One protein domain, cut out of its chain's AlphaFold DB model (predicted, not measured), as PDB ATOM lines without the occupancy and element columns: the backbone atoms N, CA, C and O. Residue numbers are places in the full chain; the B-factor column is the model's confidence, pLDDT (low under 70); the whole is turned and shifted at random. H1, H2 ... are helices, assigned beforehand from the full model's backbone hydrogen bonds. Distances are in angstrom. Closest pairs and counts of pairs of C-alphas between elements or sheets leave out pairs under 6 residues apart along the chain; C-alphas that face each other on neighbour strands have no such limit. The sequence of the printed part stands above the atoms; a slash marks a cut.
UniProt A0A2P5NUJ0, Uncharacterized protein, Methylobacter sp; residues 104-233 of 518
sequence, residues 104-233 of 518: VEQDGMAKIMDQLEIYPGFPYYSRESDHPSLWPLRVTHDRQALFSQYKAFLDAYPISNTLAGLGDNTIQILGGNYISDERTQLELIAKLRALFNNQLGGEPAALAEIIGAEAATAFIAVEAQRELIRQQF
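Overview. This is residues 104 to 233 of the 518 residues of an uncharacterized protein of Methylobacter sp (UniProt A0A2P5NUJ0). Two long helices, H2 and H6, lie side by side, running opposite ways, and H4 crosses H2 on one face of this pair. H1 packs on H4, while H3 and H5 sit at one end. The 130 printed residues have six named helices, H1 to H6 in order: all helix, compact, radius of gyration of the C-alphas 15.0 A, spans 43 by 30 by 26 A.

Arrangement. H1, residues 108 to 116, touches H4, residues 180 to 199, the hub; closest C-alphas Leu 116 and Ala 190, 4.9 A. H2, residues 137 to 156, only just touches H4 with 3 pairs of C-alphas within 8 A, closest Lys 151 and Gln 185, 6.7 A, about perpendicular at 84 degrees. H2 touches H6, residues 213 to 231, at a shallow tilt of 5 degrees, closest C-alphas Gln 149 and Val 222, 6.7 A. H3, residues 160 to 164, touches H4; H5, residues 204 to 211, touches H6. Every O i to N i+4 pair is within hydrogen-bond range except in H5, 3 of 4.

Along the chain. H1 begins at C-alpha 108 (127.911, 165.259, 77.025); H6, 26.5 A, ends at C-alpha 231 (125.453, 173.693, 94.333).

Size, cuts and confidence. The printed part has no cut; links H1 to H2 and H3 to H4 are long. Residues 166 to 178 are among 23 under 70.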
ATOM      1  N   VAL A 104     129.861 169.598  83.054       82.75
ATOM      2  CA  VAL A 104     128.601 168.861  82.886       82.75
ATOM      3  C   VAL A 104     127.600 169.601  81.997       82.75
ATOM      4  O   VAL A 104     126.814 168.967  81.291       82.75
ATOM      5  N   GLU A 105     127.624 170.935  82.000       81.06
ATOM      6  CA  GLU A 105     126.740 171.740  81.153       81.06
ATOM      7  C   GLU A 105     127.207 171.788  79.694       81.06
ATOM      8  O   GLU A 105     126.396 172.004  78.792       81.06
ATOM      9  N   GLN A 106     128.506 171.595  79.445       77.25
ATOM     10  CA  GLN A 106     129.113 171.834  78.131       77.25
ATOM     11  C   GLN A 106     129.543 170.572  77.387       77.25
ATOM     12  O   GLN A 106     129.629 170.595  76.158       77.25
ATOM     13  N   ASP A 107     129.809 169.480  78.101       81.19
ATOM     14  CA  ASP A 107     130.278 168.224  77.530       81.19
ATOM     15  C   ASP A 107     129.330 167.072  77.891       81.19
ATOM     16  O   ASP A 107     129.128 166.725  79.056       81.19
ATOM     17  N   GLY A 108     128.765 166.434  76.861       81.38
ATOM     18  CA  GLY A 108     127.911 165.259  77.025       81.38
ATOM     19  C   GLY A 108     128.621 164.103  77.733       81.38
ATOM     20  O   GLY A 108     127.976 163.368  78.480       81.38
ATOM     21  N   MET A 109     129.940 163.967  77.565       79.44
ATOM     22  CA  MET A 109     130.720 162.980  78.308       79.44
ATOM     23  C   MET A 109     130.829 163.346  79.781       79.44
ATOM     24  O   MET A 109     130.596 162.481  80.618       79.44
ATOM     25  N   ALA A 110     131.106 164.605  80.119       80.38
ATOM     26  CA  ALA A 110     131.126 165.047  81.511       80.38
ATOM     27  C   ALA A 110     129.760 164.874  82.186       80.38
ATOM     28  O   ALA A 110     129.706 164.473  83.342       80.38
ATOM     29  N   LYS A 111     128.659 165.082  81.454       82.19
ATOM     30  CA  LYS A 111     127.304 164.797  81.942       82.19
ATOM     31  C   LYS A 111     127.072 163.319  82.241       82.19
ATOM     32  O   LYS A 111     126.465 162.993  83.253       82.19
ATOM     33  N   ILE A 112     127.567 162.424  81.388       80.62
ATOM     34  CA  ILE A 112     127.521 160.983  81.663       80.62
ATOM     35  C   ILE A 112     128.412 160.652  82.862       80.62
ATOM     36  O   ILE A 112     127.987 159.928  83.754       80.62
ATOM     37  N   MET A 113     129.627 161.199  82.925       80.06
ATOM     38  CA  MET A 113     130.553 160.948  84.030       80.06
ATOM     39  C   MET A 113     129.999 161.452  85.359       80.06
ATOM     40  O   MET A 113     130.090 160.746  86.351       80.06
ATOM     41  N   ASP A 114     129.319 162.591  85.382       82.81
ATOM     42  CA  ASP A 114     128.606 163.092  86.554       82.81
ATOM     43  C   ASP A 114     127.449 162.184  86.998       82.81
ATOM     44  O   ASP A 114     127.092 162.170  88.167       82.81
ATOM     45  N   GLN A 115     126.890 161.334  86.139       80.00
ATOM     46  CA  GLN A 115     125.917 160.328  86.589       80.00
ATOM     47  C   GLN A 115     126.585 159.141  87.296       80.00
ATOM     48  O   GLN A 115     125.928 158.439  88.069       80.00
ATOM     49  N   LEU A 116     127.883 158.924  87.066       76.94
ATOM     50  CA  LEU A 116     128.618 157.722  87.466       76.94
ATOM     51  C   LEU A 116     129.661 157.987  88.563       76.94
ATOM     52  O   LEU A 116     129.872 157.146  89.432       76.94
ATOM     53  N   GLU A 117     130.322 159.141  88.545       75.81
ATOM     54  CA  GLU A 117     131.466 159.457  89.397       75.81
ATOM     55  C   GLU A 117     131.070 160.210  90.656       75.81
ATOM     56  O   GLU A 117     130.364 161.213  90.606       75.81
ATOM     57  N   ILE A 118     131.626 159.770  91.791       71.38
ATOM     58  CA  ILE A 118     131.448 160.345  93.139       71.38
ATOM     59  C   ILE A 118     131.503 161.867  93.137       71.38
ATOM     60  O   ILE A 118     130.691 162.506  93.799       71.38
ATOM     61  N   TYR A 119     132.434 162.418  92.369       67.88
ATOM     62  CA  TYR A 119     132.636 163.842  92.240       67.88
ATOM     63  C   TYR A 119     132.454 164.236  90.770       67.88
ATOM     64  O   TYR A 119     133.234 163.751  89.950       67.88
ATOM     65  N   PRO A 120     131.480 165.100  90.428       64.19
ATOM     66  CA  PRO A 120     131.450 165.734  89.115       64.19
ATOM     67  C   PRO A 120     132.783 166.440  88.886       64.19
ATOM     68  O   PRO A 120     133.366 166.969  89.840       64.19
ATOM     69  N   GLY A 121     133.267 166.478  87.644       69.62
ATOM     70  CA  GLY A 121     134.448 167.268  87.306       69.62
ATOM     71  C   GLY A 121     134.329 168.677  87.896       69.62
ATOM     72  O   GLY A 121     133.335 169.363  87.664       69.62
ATOM     73  N   PHE A 122     135.305 169.083  88.709       79.19
ATOM     74  CA  PHE A 122     135.318 170.423  89.291       79.19
ATOM     75  C   PHE A 122     135.306 171.461  88.158       79.19
ATOM     76  O   PHE A 122     136.043 171.267  87.182       79.19
ATOM     77  N   PRO A 123     134.518 172.549  88.257       83.31
ATOM     78  CA  PRO A 123     134.543 173.594  87.246       83.31
ATOM     79  C   PRO A 123     135.956 174.128  87.017       83.31
ATOM     80  O   PRO A 123     136.754 174.244  87.946       83.31
ATOM     81  N   TYR A 124     136.283 174.509  85.788       82.62
ATOM     82  CA  TYR A 124     137.604 175.050  85.439       82.62
ATOM     83  C   TYR A 124     137.468 176.238  84.490       82.62
ATOM     84  O   TYR A 124     136.444 176.412  83.839       82.62
ATOM     85  N   TYR A 125     138.480 177.100  84.419       79.56
ATOM     86  CA  TYR A 125     138.427 178.339  83.625       79.56
ATOM     87  C   TYR A 125     139.254 178.274  82.327       79.56
ATOM     88  O   TYR A 125     139.129 179.154  81.476       79.56
ATOM     89  N   SER A 126     140.104 177.255  82.147       78.19
ATOM     90  CA  SER A 126     140.837 176.961  80.904       78.19
ATOM     91  C   SER A 126     141.057 175.454  80.736       78.19
ATOM     92  O   SER A 126     140.988 174.707  81.709       78.19
ATOM     93  N   ARG A 127     141.374 175.000  79.517       67.88
ATOM     94  CA  ARG A 127     141.677 173.580  79.259       67.88
ATOM     95  C   ARG A 127     142.985 173.115  79.893       67.88
ATOM     96  O   ARG A 127     143.092 171.947  80.203       67.88
ATOM     97  N   GLU A 128     143.966 173.996  80.092       58.56
ATOM     98  CA  GLU A 128     145.205 173.637  80.800       58.56
ATOM     99  C   GLU A 128     145.060 173.687  82.334       58.56
ATOM    100  O   GLU A 128     145.974 173.277  83.048       58.56
ATOM    101  N   SER A 129     143.938 174.215  82.847       61.41
ATOM    102  CA  SER A 129     143.642 174.319  84.286       61.41
ATOM    103  C   SER A 129     142.694 173.242  84.815       61.41
ATOM    104  O   SER A 129     142.329 173.276  85.989       61.41
ATOM    105  N   ASP A 130     142.350 172.252  83.988       64.69
ATOM    106  CA  ASP A 130     141.626 171.049  84.411       64.69
ATOM    107  C   ASP A 130     142.482 170.127  85.303       64.69
ATOM    108  O   ASP A 130     141.961 169.228  85.966       64.69
ATOM    109  N   HIS A 131     143.795 170.375  85.372       68.50
ATOM    110  CA  HIS A 131     144.712 169.572  86.160       68.50
ATOM    111  C   HIS A 131     144.450 169.740  87.673       68.50
ATOM    112  O   HIS A 131     144.507 170.865  88.181       68.50
ATOM    113  N   PRO A 132     144.287 168.642  88.443       70.56
ATOM    114  CA  PRO A 132     143.965 168.695  89.874       70.56
ATOM    115  C   PRO A 132     144.930 169.509  90.745       70.56
ATOM    116  O   PRO A 132     144.552 169.984  91.809       70.56
ATOM    117  N   SER A 133     146.179 169.707  90.309       68.50
ATOM    118  CA  SER A 133     147.151 170.548  91.028       68.50
ATOM    119  C   SER A 133     146.825 172.044  91.004       68.50
ATOM    120  O   SER A 133     147.473 172.816  91.704       68.50
ATOM    121  N   LEU A 134     145.899 172.471  90.144       72.12
ATOM    122  CA  LEU A 134     145.441 173.855  90.036       72.12
ATOM    123  C   LEU A 134     144.098 174.073  90.740       72.12
ATOM    124  O   LEU A 134     143.643 175.216  90.836       72.12
ATOM    125  N   TRP A 135     143.484 173.000  91.247       82.25
ATOM    126  CA  TRP A 135     142.251 173.075  92.013       82.25
ATOM    127  C   TRP A 135     142.500 173.645  93.413       82.25
ATOM    128  O   TRP A 135     143.571 173.440  93.993       82.25
ATOM    129  N   PRO A 136     141.504 174.342  93.980       85.75
ATOM    130  CA  PRO A 136     141.555 174.753  95.372       85.75
ATOM    131  C   PRO A 136     141.687 173.549  96.314       85.75
ATOM    132  O   PRO A 136     141.130 172.477  96.056       85.75
ATOM    133  N   LEU A 137     142.385 173.724  97.442       84.62
ATOM    134  CA  LEU A 137     142.585 172.660  98.436       84.62
ATOM    135  C   LEU A 137     141.252 172.125  98.966       84.62
ATOM    136  O   LEU A 137     141.122 170.918  99.197       84.62
ATOM    137  N   ARG A 138     140.245 173.001  99.093       89.06
ATOM    138  CA  ARG A 138     138.900 172.618  99.526       89.06
ATOM    139  C   ARG A 138     138.284 171.523  98.652       89.06
ATOM    140  O   ARG A 138     137.629 170.643  99.195       89.06
ATOM    141  N   VAL A 139     138.551 171.498  97.344       87.62
ATOM    142  CA  VAL A 139     138.018 170.453  96.444       87.62
ATOM    143  C   VAL A 139     138.487 169.071  96.876       87.62
ATOM    144  O   VAL A 139     137.710 168.120  96.896       87.62
ATOM    145  N   THR A 140     139.760 168.954  97.260       85.44
ATOM    146  CA  THR A 140     140.323 167.681  97.723       85.44
ATOM    147  C   THR A 140     139.695 167.261  99.049       85.44
ATOM    148  O   THR A 140     139.351 166.091  99.212       85.44
ATOM    149  N   HIS A 141     139.504 168.208  99.970       89.19
ATOM    150  CA  HIS A 141     138.842 167.959 101.248       89.19
ATOM    151  C   HIS A 141     137.392 167.494 101.057       89.19
ATOM    152  O   HIS A 141     137.013 166.441 101.568       89.19
ATOM    153  N   ASP A 142     136.602 168.234 100.281       89.69
ATOM    154  CA  ASP A 142     135.195 167.925 100.025       89.69
ATOM    155  C   ASP A 142     135.060 166.568  99.301       89.69
ATOM    156  O   ASP A 142     134.214 165.747  99.663       89.69
ATOM    157  N   ARG A 143     135.971 166.258  98.366       86.31
ATOM    158  CA  ARG A 143     136.054 164.945  97.702       86.31
ATOM    159  C   ARG A 143     136.352 163.808  98.672       86.31
ATOM    160  O   ARG A 143     135.698 162.769  98.606       86.31
ATOM    161  N   GLN A 144     137.329 163.977  99.558       87.88
ATOM    162  CA  GLN A 144     137.679 162.962 100.554       87.88
ATOM    163  C   GLN A 144     136.557 162.758 101.577       87.88
ATOM    164  O   GLN A 144     136.263 161.618 101.948       87.88
ATOM    165  N   ALA A 145     135.908 163.841 102.005       91.19
ATOM    166  CA  ALA A 145     134.775 163.793 102.919       91.19
ATOM    167  C   ALA A 145     133.595 163.041 102.292       91.19
ATOM    168  O   ALA A 145     133.047 162.133 102.918       91.19
ATOM    169  N   LEU A 146     133.252 163.353 101.038       91.38
ATOM    170  CA  LEU A 146     132.180 162.668 100.322       91.38
ATOM    171  C   LEU A 146     132.513 161.188 100.079       91.38
ATOM    172  O   LEU A 146     131.689 160.318 100.352       91.38
ATOM    173  N   PHE A 147     133.738 160.878  99.644       90.81
ATOM    174  CA  PHE A 147     134.192 159.493  99.492       90.81
ATOM    175  C   PHE A 147     134.076 158.702 100.803       90.81
ATOM    176  O   PHE A 147     133.594 157.571 100.809       90.81
ATOM    177  N   SER A 148     134.458 159.313 101.927       92.56
ATOM    178  CA  SER A 148     134.356 158.688 103.250       92.56
ATOM    179  C   SER A 148     132.908 158.391 103.646       92.56
ATOM    180  O   SER A 148     132.655 157.361 104.267       92.56
ATOM    181  N   GLN A 149     131.952 159.243 103.258       94.06
ATOM    182  CA  GLN A 149     130.524 159.002 103.493       94.06
ATOM    183  C   GLN A 149     130.002 157.817 102.676       94.06
ATOM    184  O   GLN A 149     129.344 156.940 103.235       94.06
ATOM    185  N   TYR A 150     130.340 157.733 101.385       93.44
ATOM    186  CA  TYR A 150     129.972 156.566 100.579       93.44
ATOM    187  C   TYR A 150     130.608 155.279 101.098       93.44
ATOM    188  O   TYR A 150     129.950 154.242 101.133       93.44
ATOM    189  N   LYS A 151     131.872 155.336 101.523       92.06
ATOM    190  CA  LYS A 151     132.542 154.185 102.127       92.06
ATOM    191  C   LYS A 151     131.824 153.739 103.402       92.06
ATOM    192  O   LYS A 151     131.511 152.564 103.533       92.06
ATOM    193  N   ALA A 152     131.510 154.670 104.304       94.25
ATOM    194  CA  ALA A 152     130.766 154.362 105.523       94.25
ATOM    195  C   ALA A 152     129.389 153.748 105.219       94.25
ATOM    196  O   ALA A 152     128.969 152.814 105.896       94.25
ATOM    197  N   PHE A 153     128.713 154.233 104.174       95.50
ATOM    198  CA  PHE A 153     127.478 153.639 103.673       95.50
ATOM    199  C   PHE A 153     127.690 152.190 103.193       95.50
ATOM    200  O   PHE A 153     126.977 151.295 103.640       95.50
ATOM    201  N   LEU A 154     128.682 151.931 102.337       92.94
ATOM    202  CA  LEU A 154     128.959 150.583 101.823       92.94
ATOM    203  C   LEU A 154     129.430 149.607 102.912       92.94
ATOM    204  O   LEU A 154     129.138 148.415 102.831       92.94
ATOM    205  N   ASP A 155     130.121 150.101 103.939       91.62
ATOM    206  CA  ASP A 155     130.529 149.305 105.097       91.62
ATOM    207  C   ASP A 155     129.321 148.957 105.995       91.62
ATOM    208  O   ASP A 155     129.257 147.859 106.550       91.62
ATOM    209  N   ALA A 156     128.348 149.868 106.125       94.56
ATOM    210  CA  ALA A 156     127.132 149.657 106.914       94.56
ATOM    211  C   ALA A 156     126.118 148.728 106.221       94.56
ATOM    212  O   ALA A 156     125.430 147.956 106.893       94.56
ATOM    213  N   TYR A 157     126.038 148.781 104.889       94.19
ATOM    214  CA  TYR A 157     125.075 148.017 104.098       94.19
ATOM    215  C   TYR A 157     125.805 147.127 103.079       94.19
ATOM    216  O   TYR A 157     126.268 147.630 102.054       94.19
ATOM    217  N   PRO A 158     125.881 145.796 103.289       86.94
ATOM    218  CA  PRO A 158     126.634 144.877 102.433       86.94
ATOM    219  C   PRO A 158     125.890 144.556 101.121       86.94
ATOM    220  O   PRO A 158     125.562 143.410 100.817       86.94
ATOM    221  N   ILE A 159     125.624 145.584 100.318       88.31
ATOM    222  CA  ILE A 159     124.864 145.522  99.060       88.31
ATOM    223  C   ILE A 159     125.711 145.061  97.865       88.31
ATOM    224  O   ILE A 159     125.219 144.991  96.741       88.31
ATOM    225  N   SER A 160     126.987 144.733  98.081       82.81
ATOM    226  CA  SER A 160     127.927 144.332  97.027       82.81
ATOM    227  C   SER A 160     127.448 143.112  96.235       82.81
ATOM    228  O   SER A 160     127.552 143.103  95.009       82.81
ATOM    229  N   ASN A 161     126.855 142.119  96.906       82.50
ATOM    230  CA  ASN A 161     126.277 140.937  96.255       82.50
ATOM    231  C   ASN A 161     125.036 141.286  95.423       82.50
ATOM    232  O   ASN A 161     124.876 140.773  94.317       82.50
ATOM    233  N   THR A 162     124.188 142.187  95.929       83.56
ATOM    234  CA  THR A 162     123.016 142.696  95.204       83.56
ATOM    235  C   THR A 162     123.449 143.420  93.934       83.56
ATOM    236  O   THR A 162     122.936 143.138  92.855       83.56
ATOM    237  N   LEU A 163     124.463 144.286  94.034       82.12
ATOM    238  CA  LEU A 163     125.014 145.020  92.895       82.12
ATOM    239  C   LEU A 163     125.744 144.114  91.891       82.12
ATOM    240  O   LEU A 163     125.750 144.408  90.699       82.12
ATOM    241  N   ALA A 164     126.340 143.003  92.340       76.19
ATOM    242  CA  ALA A 164     126.972 142.022  91.456       76.19
ATOM    243  C   ALA A 164     125.955 141.250  90.592       76.19
ATOM    244  O   ALA A 164     126.293 140.828  89.489       76.19
ATOM    245  N   GLY A 165     124.715 141.086  91.068       70.44
ATOM    246  CA  GLY A 165     123.647 140.370  90.360       70.44
ATOM    247  C   GLY A 165     122.970 141.151  89.227       70.44
ATOM    248  O   GLY A 165     122.212 140.558  88.465       70.44
ATOM    249  N   LEU A 166     123.240 142.455  89.087       67.38
ATOM    250  CA  LEU A 166     122.551 143.349  88.139       67.38
ATOM    251  C   LEU A 166     123.091 143.297  86.689       67.38
ATOM    252  O   LEU A 166     122.626 144.047  85.833       67.38
ATOM    253  N   GLY A 167     124.014 142.376  86.382       55.84
ATOM    254  CA  GLY A 167     124.470 142.072  85.016       55.84
ATOM    255  C   GLY A 167     125.662 142.897  84.498       55.84
ATOM    256  O   GLY A 167     126.026 143.933  85.050       55.84
ATOM    257  N   ASP A 168     126.268 142.402  83.409       53.75
ATOM    258  CA  ASP A 168     127.574 142.769  82.813       53.75
ATOM    259  C   ASP A 168     127.707 144.189  82.209       53.75
ATOM    260  O   ASP A 168     128.615 144.449  81.417       53.75
ATOM    261  N   ASN A 169     126.893 145.166  82.618       53.38
ATOM    262  CA  ASN A 169     127.158 146.582  82.316       53.38
ATOM    263  C   ASN A 169     128.285 147.107  83.220       53.38
ATOM    264  O   ASN A 169     128.116 148.046  83.999       53.38
ATOM    265  N   THR A 170     129.434 146.431  83.173       57.00
ATOM    266  CA  THR A 170     130.552 146.638  84.078       57.00
ATOM    267  C   THR A 170     131.166 148.002  83.818       57.00
ATOM    268  O   THR A 170     131.982 148.168  82.912       57.00
ATOM    269  N   ILE A 171     130.811 148.976  84.650       64.12
ATOM    270  CA  ILE A 171     131.661 150.141  84.858       64.12
ATOM    271  C   ILE A 171     132.949 149.599  85.472       64.12
ATOM    272  O   ILE A 171     132.969 149.169  86.625       64.12
ATOM    273  N   GLN A 172     133.993 149.527  84.651       64.25
ATOM    274  CA  GLN A 172     135.339 149.175  85.077       64.25
ATOM    275  C   GLN A 172     136.179 150.441  85.067       64.25
ATOM    276  O   GLN A 172     136.261 151.139  84.056       64.25
ATOM    277  N   ILE A 173     136.836 150.721  86.186       64.50
ATOM    278  CA  ILE A 173     137.803 151.811  86.259       64.50
ATOM    279  C   ILE A 173     139.087 151.310  85.587       64.50
ATOM    280  O   ILE A 173     139.770 150.443  86.127       64.50
ATOM    281  N   LEU A 174     139.402 151.800  84.382       55.94
ATOM    282  CA  LEU A 174     140.514 151.297  83.555       55.94
ATOM    283  C   LEU A 174     141.890 151.923  83.881       55.94
ATOM    284  O   LEU A 174     142.865 151.647  83.184       55.94
ATOM    285  N   GLY A 175     142.016 152.724  84.947       56.22
ATOM    286  CA  GLY A 175     143.285 153.358  85.324       56.22
ATOM    287  C   GLY A 175     143.302 154.005  86.715       56.22
ATOM    288  O   GLY A 175     142.259 154.189  87.337       56.22
ATOM    289  N   GLY A 176     144.506 154.347  87.195       58.31
ATOM    290  CA  GLY A 176     144.759 155.023  88.477       58.31
ATOM    291  C   GLY A 176     145.581 154.191  89.474       58.31
ATOM    292  O   GLY A 176     145.428 152.975  89.559       58.31
ATOM    293  N   ASN A 177     146.452 154.855  90.244       55.50
ATOM    294  CA  ASN A 177     147.242 154.244  91.325       55.50
ATOM    295  C   ASN A 177     146.416 154.159  92.619       55.50
ATOM    296  O   ASN A 177     146.782 154.743  93.636       55.50
ATOM    297  N   TYR A 178     145.274 153.479  92.568       63.53
ATOM    298  CA  TYR A 178     144.447 153.255  93.752       63.53
ATOM    299  C   TYR A 178     144.928 152.015  94.508       63.53
ATOM    300  O   TYR A 178     145.343 151.023  93.900       63.53
ATOM    301  N   ILE A 179     144.834 152.048  95.838       71.50
ATOM    302  CA  ILE A 179     144.936 150.829  96.648       71.50
ATOM    303  C   ILE A 179     143.746 149.930  96.264       71.50
ATOM    304  O   ILE A 179     142.659 150.442  95.989       71.50
ATOM    305  N   SER A 180     143.942 148.606  96.212       69.50
ATOM    306  CA  SER A 180     142.932 147.633  95.747       69.50
ATOM    307  C   SER A 180     141.540 147.879  96.331       69.50
ATOM    308  O   SER A 180     140.554 147.875  95.599       69.50
ATOM    309  N   ASP A 181     141.483 148.168  97.628       77.44
ATOM    310  CA  ASP A 181     140.235 148.322  98.370       77.44
ATOM    311  C   ASP A 181     139.511 149.623  98.004       77.44
ATOM    312  O   ASP A 181     138.292 149.639  97.859       77.44
ATOM    313  N   GLU A 182     140.251 150.713  97.789       79.56
ATOM    314  CA  GLU A 182     139.686 151.999  97.366       79.56
ATOM    315  C   GLU A 182     139.091 151.897  95.960       79.56
ATOM    316  O   GLU A 182     137.991 152.390  95.708       79.56
ATOM    317  N   ARG A 183     139.768 151.174  95.059       80.94
ATOM    318  CA  ARG A 183     139.260 150.903  93.711       80.94
ATOM    319  C   ARG A 183     137.952 150.118  93.745       80.94
ATOM    320  O   ARG A 183     137.009 150.498  93.058       80.94
ATOM    321  N   THR A 184     137.876 149.051  94.540       82.94
ATOM    322  CA  THR A 184     136.645 148.257  94.665       82.94
ATOM    323  C   THR A 184     135.487 149.097  95.200       82.94
ATOM    324  O   THR A 184     134.375 149.003  94.685       82.94
ATOM    325  N   GLN A 185     135.742 149.956  96.189       86.38
ATOM    326  CA  GLN A 185     134.735 150.875  96.721       86.38
ATOM    327  C   GLN A 185     134.260 151.859  95.643       86.38
ATOM    328  O   GLN A 185     133.060 151.987  95.422       86.38
ATOM    329  N   LEU A 186     135.178 152.484  94.898       85.19
ATOM    330  CA  LEU A 186     134.837 153.377  93.783       85.19
ATOM    331  C   LEU A 186     133.983 152.680  92.711       85.19
ATOM    332  O   LEU A 186     133.000 153.252  92.245       85.19
ATOM    333  N   GLU A 187     134.316 151.438  92.349       85.00
ATOM    334  CA  GLU A 187     133.545 150.641  91.385       85.00
ATOM    335  C   GLU A 187     132.129 150.328  91.891       85.00
ATOM    336  O   GLU A 187     131.167 150.415  91.127       85.00
ATOM    337  N   LEU A 188     131.976 149.988  93.176       87.88
ATOM    338  CA  LEU A 188     130.664 149.754  93.785       87.88
ATOM    339  C   LEU A 188     129.818 151.028  93.817       87.88
ATOM    340  O   LEU A 188     128.635 150.981  93.479       87.88
ATOM    341  N   ILE A 189     130.424 152.165  94.162       89.75
ATOM    342  CA  ILE A 189     129.732 153.457  94.198       89.75
ATOM    343  C   ILE A 189     129.283 153.855  92.790       89.75
ATOM    344  O   ILE A 189     128.127 154.232  92.600       89.75
ATOM    345  N   ALA A 190     130.153 153.696  91.789       87.12
ATOM    346  CA  ALA A 190     129.812 153.998  90.405       87.12
ATOM    347  C   ALA A 190     128.670 153.118  89.879       87.12
ATOM    348  O   ALA A 190     127.753 153.618  89.230       87.12
ATOM    349  N   LYS A 191     128.668 151.818  90.207       87.81
ATOM    350  CA  LYS A 191     127.565 150.902  89.862       87.81
ATOM    351  C   LYS A 191     126.251 151.300  90.524       87.81
ATOM    352  O   LYS A 191     125.220 151.314  89.857       87.81
ATOM    353  N   LEU A 192     126.285 151.625  91.815       89.94
ATOM    354  CA  LEU A 192     125.093 152.022  92.559       89.94
ATOM    355  C   LEU A 192     124.485 153.313  92.001       89.94
ATOM    356  O   LEU A 192     123.273 153.404  91.821       89.94
ATOM    357  N   ARG A 193     125.330 154.282  91.652       90.88
ATOM    358  CA  ARG A 193     124.890 155.515  91.003       90.88
ATOM    359  C   ARG A 193     124.371 155.294  89.593       90.88
ATOM    360  O   ARG A 193     123.353 155.870  89.236       90.88
ATOM    361  N   ALA A 194     125.013 154.437  88.805       87.56
ATOM    362  CA  ALA A 194     124.523 154.083  87.476       87.56
ATOM    363  C   ALA A 194     123.147 153.414  87.532       87.56
ATOM    364  O   ALA A 194     122.274 153.728  86.726       87.56
ATOM    365  N   LEU A 195     122.945 152.514  88.499       88.81
ATOM    366  CA  LEU A 195     121.642 151.927  88.784       88.81
ATOM    367  C   LEU A 195     120.628 153.035  89.087       88.81
ATOM    368  O   LEU A 195     119.635 153.161  88.376       88.81
ATOM    369  N   PHE A 196     120.910 153.868  90.089       91.19
ATOM    370  CA  PHE A 196     119.989 154.911  90.527       91.19
ATOM    371  C   PHE A 196     119.663 155.925  89.422       91.19
ATOM    372  O   PHE A 196     118.498 156.108  89.081       91.19
ATOM    373  N   ASN A 197     120.676 156.535  88.809       88.06
ATOM    374  CA  ASN A 197     120.498 157.635  87.862       88.06
ATOM    375  C   ASN A 197     120.030 157.158  86.480       88.06
ATOM    376  O   ASN A 197     119.165 157.790  85.880       88.06
ATOM    377  N   ASN A 198     120.574 156.046  85.969       84.56
ATOM    378  CA  ASN A 198     120.379 155.673  84.564       84.56
ATOM    379  C   ASN A 198     119.330 154.578  84.377       84.56
ATOM    380  O   ASN A 198     118.593 154.613  83.397       84.56
ATOM    381  N   GLN A 199     119.267 153.596  85.281       85.44
ATOM    382  CA  GLN A 199     118.294 152.502  85.163       85.44
ATOM    383  C   GLN A 199     116.968 152.841  85.842       85.44
ATOM    384  O   GLN A 199     115.914 152.505  85.312       85.44
ATOM    385  N   LEU A 200     117.024 153.512  86.995       88.19
ATOM    386  CA  LEU A 200     115.846 153.832  87.802       88.19
ATOM    387  C   LEU A 200     115.350 155.270  87.617       88.19
ATOM    388  O   LEU A 200     114.334 155.631  88.197       88.19
ATOM    389  N   GLY A 201     116.050 156.101  86.838       87.75
ATOM    390  CA  GLY A 201     115.647 157.488  86.580       87.75
ATOM    391  C   GLY A 201     115.678 158.397  87.814       87.75
ATOM    392  O   GLY A 201     114.984 159.407  87.836       87.75
ATOM    393  N   GLY A 202     116.454 158.039  88.839       88.75
ATOM    394  CA  GLY A 202     116.527 158.773  90.101       88.75
ATOM    395  C   GLY A 202     115.366 158.500  91.061       88.75
ATOM    396  O   GLY A 202     115.219 159.236  92.030       88.75
ATOM    397  N   GLU A 203     114.552 157.465  90.827       94.56
ATOM    398  CA  GLU A 203     113.366 157.150  91.637       94.56
ATOM    399  C   GLU A 203     113.722 156.458  92.974       94.56
ATOM    400  O   GLU A 203     114.144 155.293  92.981       94.56
ATOM    401  N   PRO A 204     113.506 157.111  94.138       94.19
ATOM    402  CA  PRO A 204     113.829 156.549  95.453       94.19
ATOM    403  C   PRO A 204     113.137 155.223  95.768       94.19
ATOM    404  O   PRO A 204     113.737 154.325  96.362       94.19
ATOM    405  N   ALA A 205     111.865 155.100  95.379       95.94
ATOM    406  CA  ALA A 205     111.055 153.923  95.669       95.94
ATOM    407  C   ALA A 205     111.580 152.687  94.927       95.94
ATOM    408  O   ALA A 205     111.731 151.626  95.528       95.94
ATOM    409  N   ALA A 206     111.950 152.846  93.654       94.50
ATOM    410  CA  ALA A 206     112.518 151.765  92.858       94.50
ATOM    411  C   ALA A 206     113.891 151.323  93.396       94.50
ATOM    412  O   ALA A 206     114.216 150.138  93.387       94.50
ATOM    413  N   LEU A 207     114.689 152.256  93.931       94.75
ATOM    414  CA  LEU A 207     115.955 151.912  94.579       94.75
ATOM    415  C   LEU A 207     115.727 151.105  95.869       94.75
ATOM    416  O   LEU A 207     116.420 150.113  96.109       94.75
ATOM    417  N   ALA A 208     114.738 151.498  96.675       96.25
ATOM    418  CA  ALA A 208     114.366 150.810  97.910       96.25
ATOM    419  C   ALA A 208     113.929 149.355  97.683       96.25
ATOM    420  O   ALA A 208     114.218 148.502  98.523       96.25
ATOM    421  N   GLU A 209     113.294 149.048  96.550       95.69
ATOM    422  CA  GLU A 209     112.932 147.673  96.175       95.69
ATOM    423  C   GLU A 209     114.157 146.783  95.910       95.69
ATOM    424  O   GLU A 209     114.094 145.573  96.127       95.69
ATOM    425  N   ILE A 210     115.283 147.368  95.481       93.31
ATOM    426  CA  ILE A 210     116.491 146.622  95.104       93.31
ATOM    427  C   ILE A 210     117.444 146.452  96.288       93.31
ATOM    428  O   ILE A 210     117.909 145.343  96.547       93.31
ATOM    429  N   ILE A 211     117.764 147.538  96.997       94.56
ATOM    430  CA  ILE A 211     118.780 147.521  98.068       94.56
ATOM    431  C   ILE A 211     118.188 147.573  99.482       94.56
ATOM    432  O   ILE A 211     118.934 147.509 100.457       94.56
ATOM    433  N   GLY A 212     116.861 147.651  99.601       96.06
ATOM    434  CA  GLY A 212     116.146 147.824 100.862       96.06
ATOM    435  C   GLY A 212     115.910 149.297 101.206       96.06
ATOM    436  O   GLY A 212     116.718 150.168 100.884       96.06
ATOM    437  N   ALA A 213     114.795 149.575 101.889       96.56
ATOM    438  CA  ALA A 213     114.359 150.940 102.200       96.56
ATOM    439  C   ALA A 213     115.387 151.735 103.020       96.56
ATOM    440  O   ALA A 213     115.695 152.869 102.673       96.56
ATOM    441  N   GLU A 214     115.960 151.129 104.063       97.00
ATOM    442  CA  GLU A 214     116.943 151.788 104.931       97.00
ATOM    443  C   GLU A 214     118.219 152.176 104.163       97.00
ATOM    444  O   GLU A 214     118.663 153.324 104.228       97.00
ATOM    445  N   ALA A 215     118.758 151.254 103.357       96.62
ATOM    446  CA  ALA A 215     119.930 151.512 102.526       96.62
ATOM    447  C   ALA A 215     119.636 152.551 101.432       96.62
ATOM    448  O   ALA A 215     120.457 153.432 101.191       96.62
ATOM    449  N   ALA A 216     118.461 152.504 100.798       96.88
ATOM    450  CA  ALA A 216     118.064 153.507  99.813       96.88
ATOM    451  C   ALA A 216     117.965 154.904 100.433       96.88
ATOM    452  O   ALA A 216     118.538 155.844  99.891       96.88
ATOM    453  N   THR A 217     117.326 155.046 101.598       97.19
ATOM    454  CA  THR A 217     117.278 156.323 102.324       97.19
ATOM    455  C   THR A 217     118.679 156.829 102.670       97.19
ATOM    456  O   THR A 217     118.974 158.002 102.440       97.19
ATOM    457  N   ALA A 218     119.559 155.961 103.177       96.69
ATOM    458  CA  ALA A 218     120.931 156.336 103.511       96.69
ATOM    459  C   ALA A 218     121.735 156.766 102.273       96.69
ATOM    460  O   ALA A 218     122.416 157.789 102.309       96.69
ATOM    461  N   PHE A 219     121.620 156.036 101.162       95.94
ATOM    462  CA  PHE A 219     122.268 156.393  99.903       95.94
ATOM    463  C   PHE A 219     121.765 157.734  99.360       95.94
ATOM    464  O   PHE A 219     122.574 158.591  99.017       95.94
ATOM    465  N   ILE A 220     120.447 157.955  99.347       95.75
ATOM    466  CA  ILE A 220     119.840 159.217  98.894       95.75
ATOM    467  C   ILE A 220     120.320 160.393  99.746       95.75
ATOM    468  O   ILE A 220     120.555 161.471  99.212       95.75
ATOM    469  N   ALA A 221     120.521 160.197 101.051       96.00
ATOM    470  CA  ALA A 221     121.096 161.233 101.900       96.00
ATOM    471  C   ALA A 221     122.535 161.590 101.480       96.00
ATOM    472  O   ALA A 221     122.877 162.771 101.438       96.00
ATOM    473  N   VAL A 222     123.366 160.603 101.115       94.81
ATOM    474  CA  VAL A 222     124.724 160.853 100.592       94.81
ATOM    475  C   VAL A 222     124.674 161.534  99.215       94.81
ATOM    476  O   VAL A 222     125.424 162.479  98.974       94.81
ATOM    477  N   GLU A 223     123.759 161.128  98.330       92.81
ATOM    478  CA  GLU A 223     123.536 161.779  97.027       92.81
ATOM    479  C   GLU A 223     123.076 163.236  97.187       92.81
ATOM    480  O   GLU A 223     123.565 164.120  96.484       92.81
ATOM    481  N   ALA A 224     122.194 163.516  98.150       92.00
ATOM    482  CA  ALA A 224     121.763 164.872  98.470       92.00
ATOM    483  C   ALA A 224     122.936 165.730  98.969       92.00
ATOM    484  O   ALA A 224     123.060 166.884  98.568       92.00
ATOM    485  N   GLN A 225     123.842 165.172  99.783       90.88
ATOM    486  CA  GLN A 225     125.066 165.874 100.189       90.88
ATOM    487  C   GLN A 225     125.996 166.159  99.007       90.88
ATOM    488  O   GLN A 225     126.556 167.253  98.928       90.88
ATOM    489  N   ARG A 226     126.138 165.222  98.059       90.50
ATOM    490  CA  ARG A 226     126.879 165.482  96.815       90.50
ATOM    491  C   ARG A 226     126.280 166.667  96.061       90.50
ATOM    492  O   ARG A 226     127.024 167.548  95.636       90.50
ATOM    493  N   GLU A 227     124.962 166.688  95.895       87.50
ATOM    494  CA  GLU A 227     124.287 167.762  95.165       87.50
ATOM    495  C   GLU A 227     124.419 169.108  95.886       87.50
ATOM    496  O   GLU A 227     124.707 170.118  95.253       87.50
ATOM    497  N   LEU A 228     124.336 169.126  97.221       87.94
ATOM    498  CA  LEU A 228     124.606 170.324  98.022       87.94
ATOM    499  C   LEU A 228     126.038 170.843  97.831       87.94
ATOM    500  O   LEU A 228     126.242 172.050  97.705       87.94
ATOM    501  N   ILE A 229     127.035 169.955  97.786       86.38
ATOM    502  CA  ILE A 229     128.427 170.330  97.498       86.38
ATOM    503  C   ILE A 229     128.540 170.923  96.089       86.38
ATOM    504  O   ILE A 229     129.178 171.960  95.907       86.38
ATOM    505  N   ARG A 230     127.889 170.304  95.099       84.75
ATOM    506  CA  ARG A 230     127.874 170.786  93.715       84.75
ATOM    507  C   ARG A 230     127.227 172.163  93.594       84.75
ATOM    508  O   ARG A 230     127.767 173.032  92.918       84.75
ATOM    509  N   GLN A 231     126.116 172.391  94.286       84.94
ATOM    510  CA  GLN A 231     125.453 173.693  94.333       84.94
ATOM    511  C   GLN A 231     126.334 174.785  94.939       84.94
ATOM    512  O   GLN A 231     126.055 175.954  94.715       84.94
ATOM    513  N   GLN A 232     127.388 174.438  95.682       87.00
ATOM    514  CA  GLN A 232     128.369 175.389  96.211       87.00
ATOM    515  C   GLN A 232     129.581 175.577  95.294       87.00
ATOM    516  O   GLN A 232     130.469 176.372  95.625       87.00
ATOM    517  N   PHE A 233     129.667 174.848  94.177       89.12
ATOM    518  CA  PHE A 233     130.802 174.973  93.281       89.12
ATOM    519  C   PHE A 233     130.928 176.399  92.741       89.12
ATOM    520  O   PHE A 233     129.934 177.070  92.438       89.12
TER     521      PHE A 233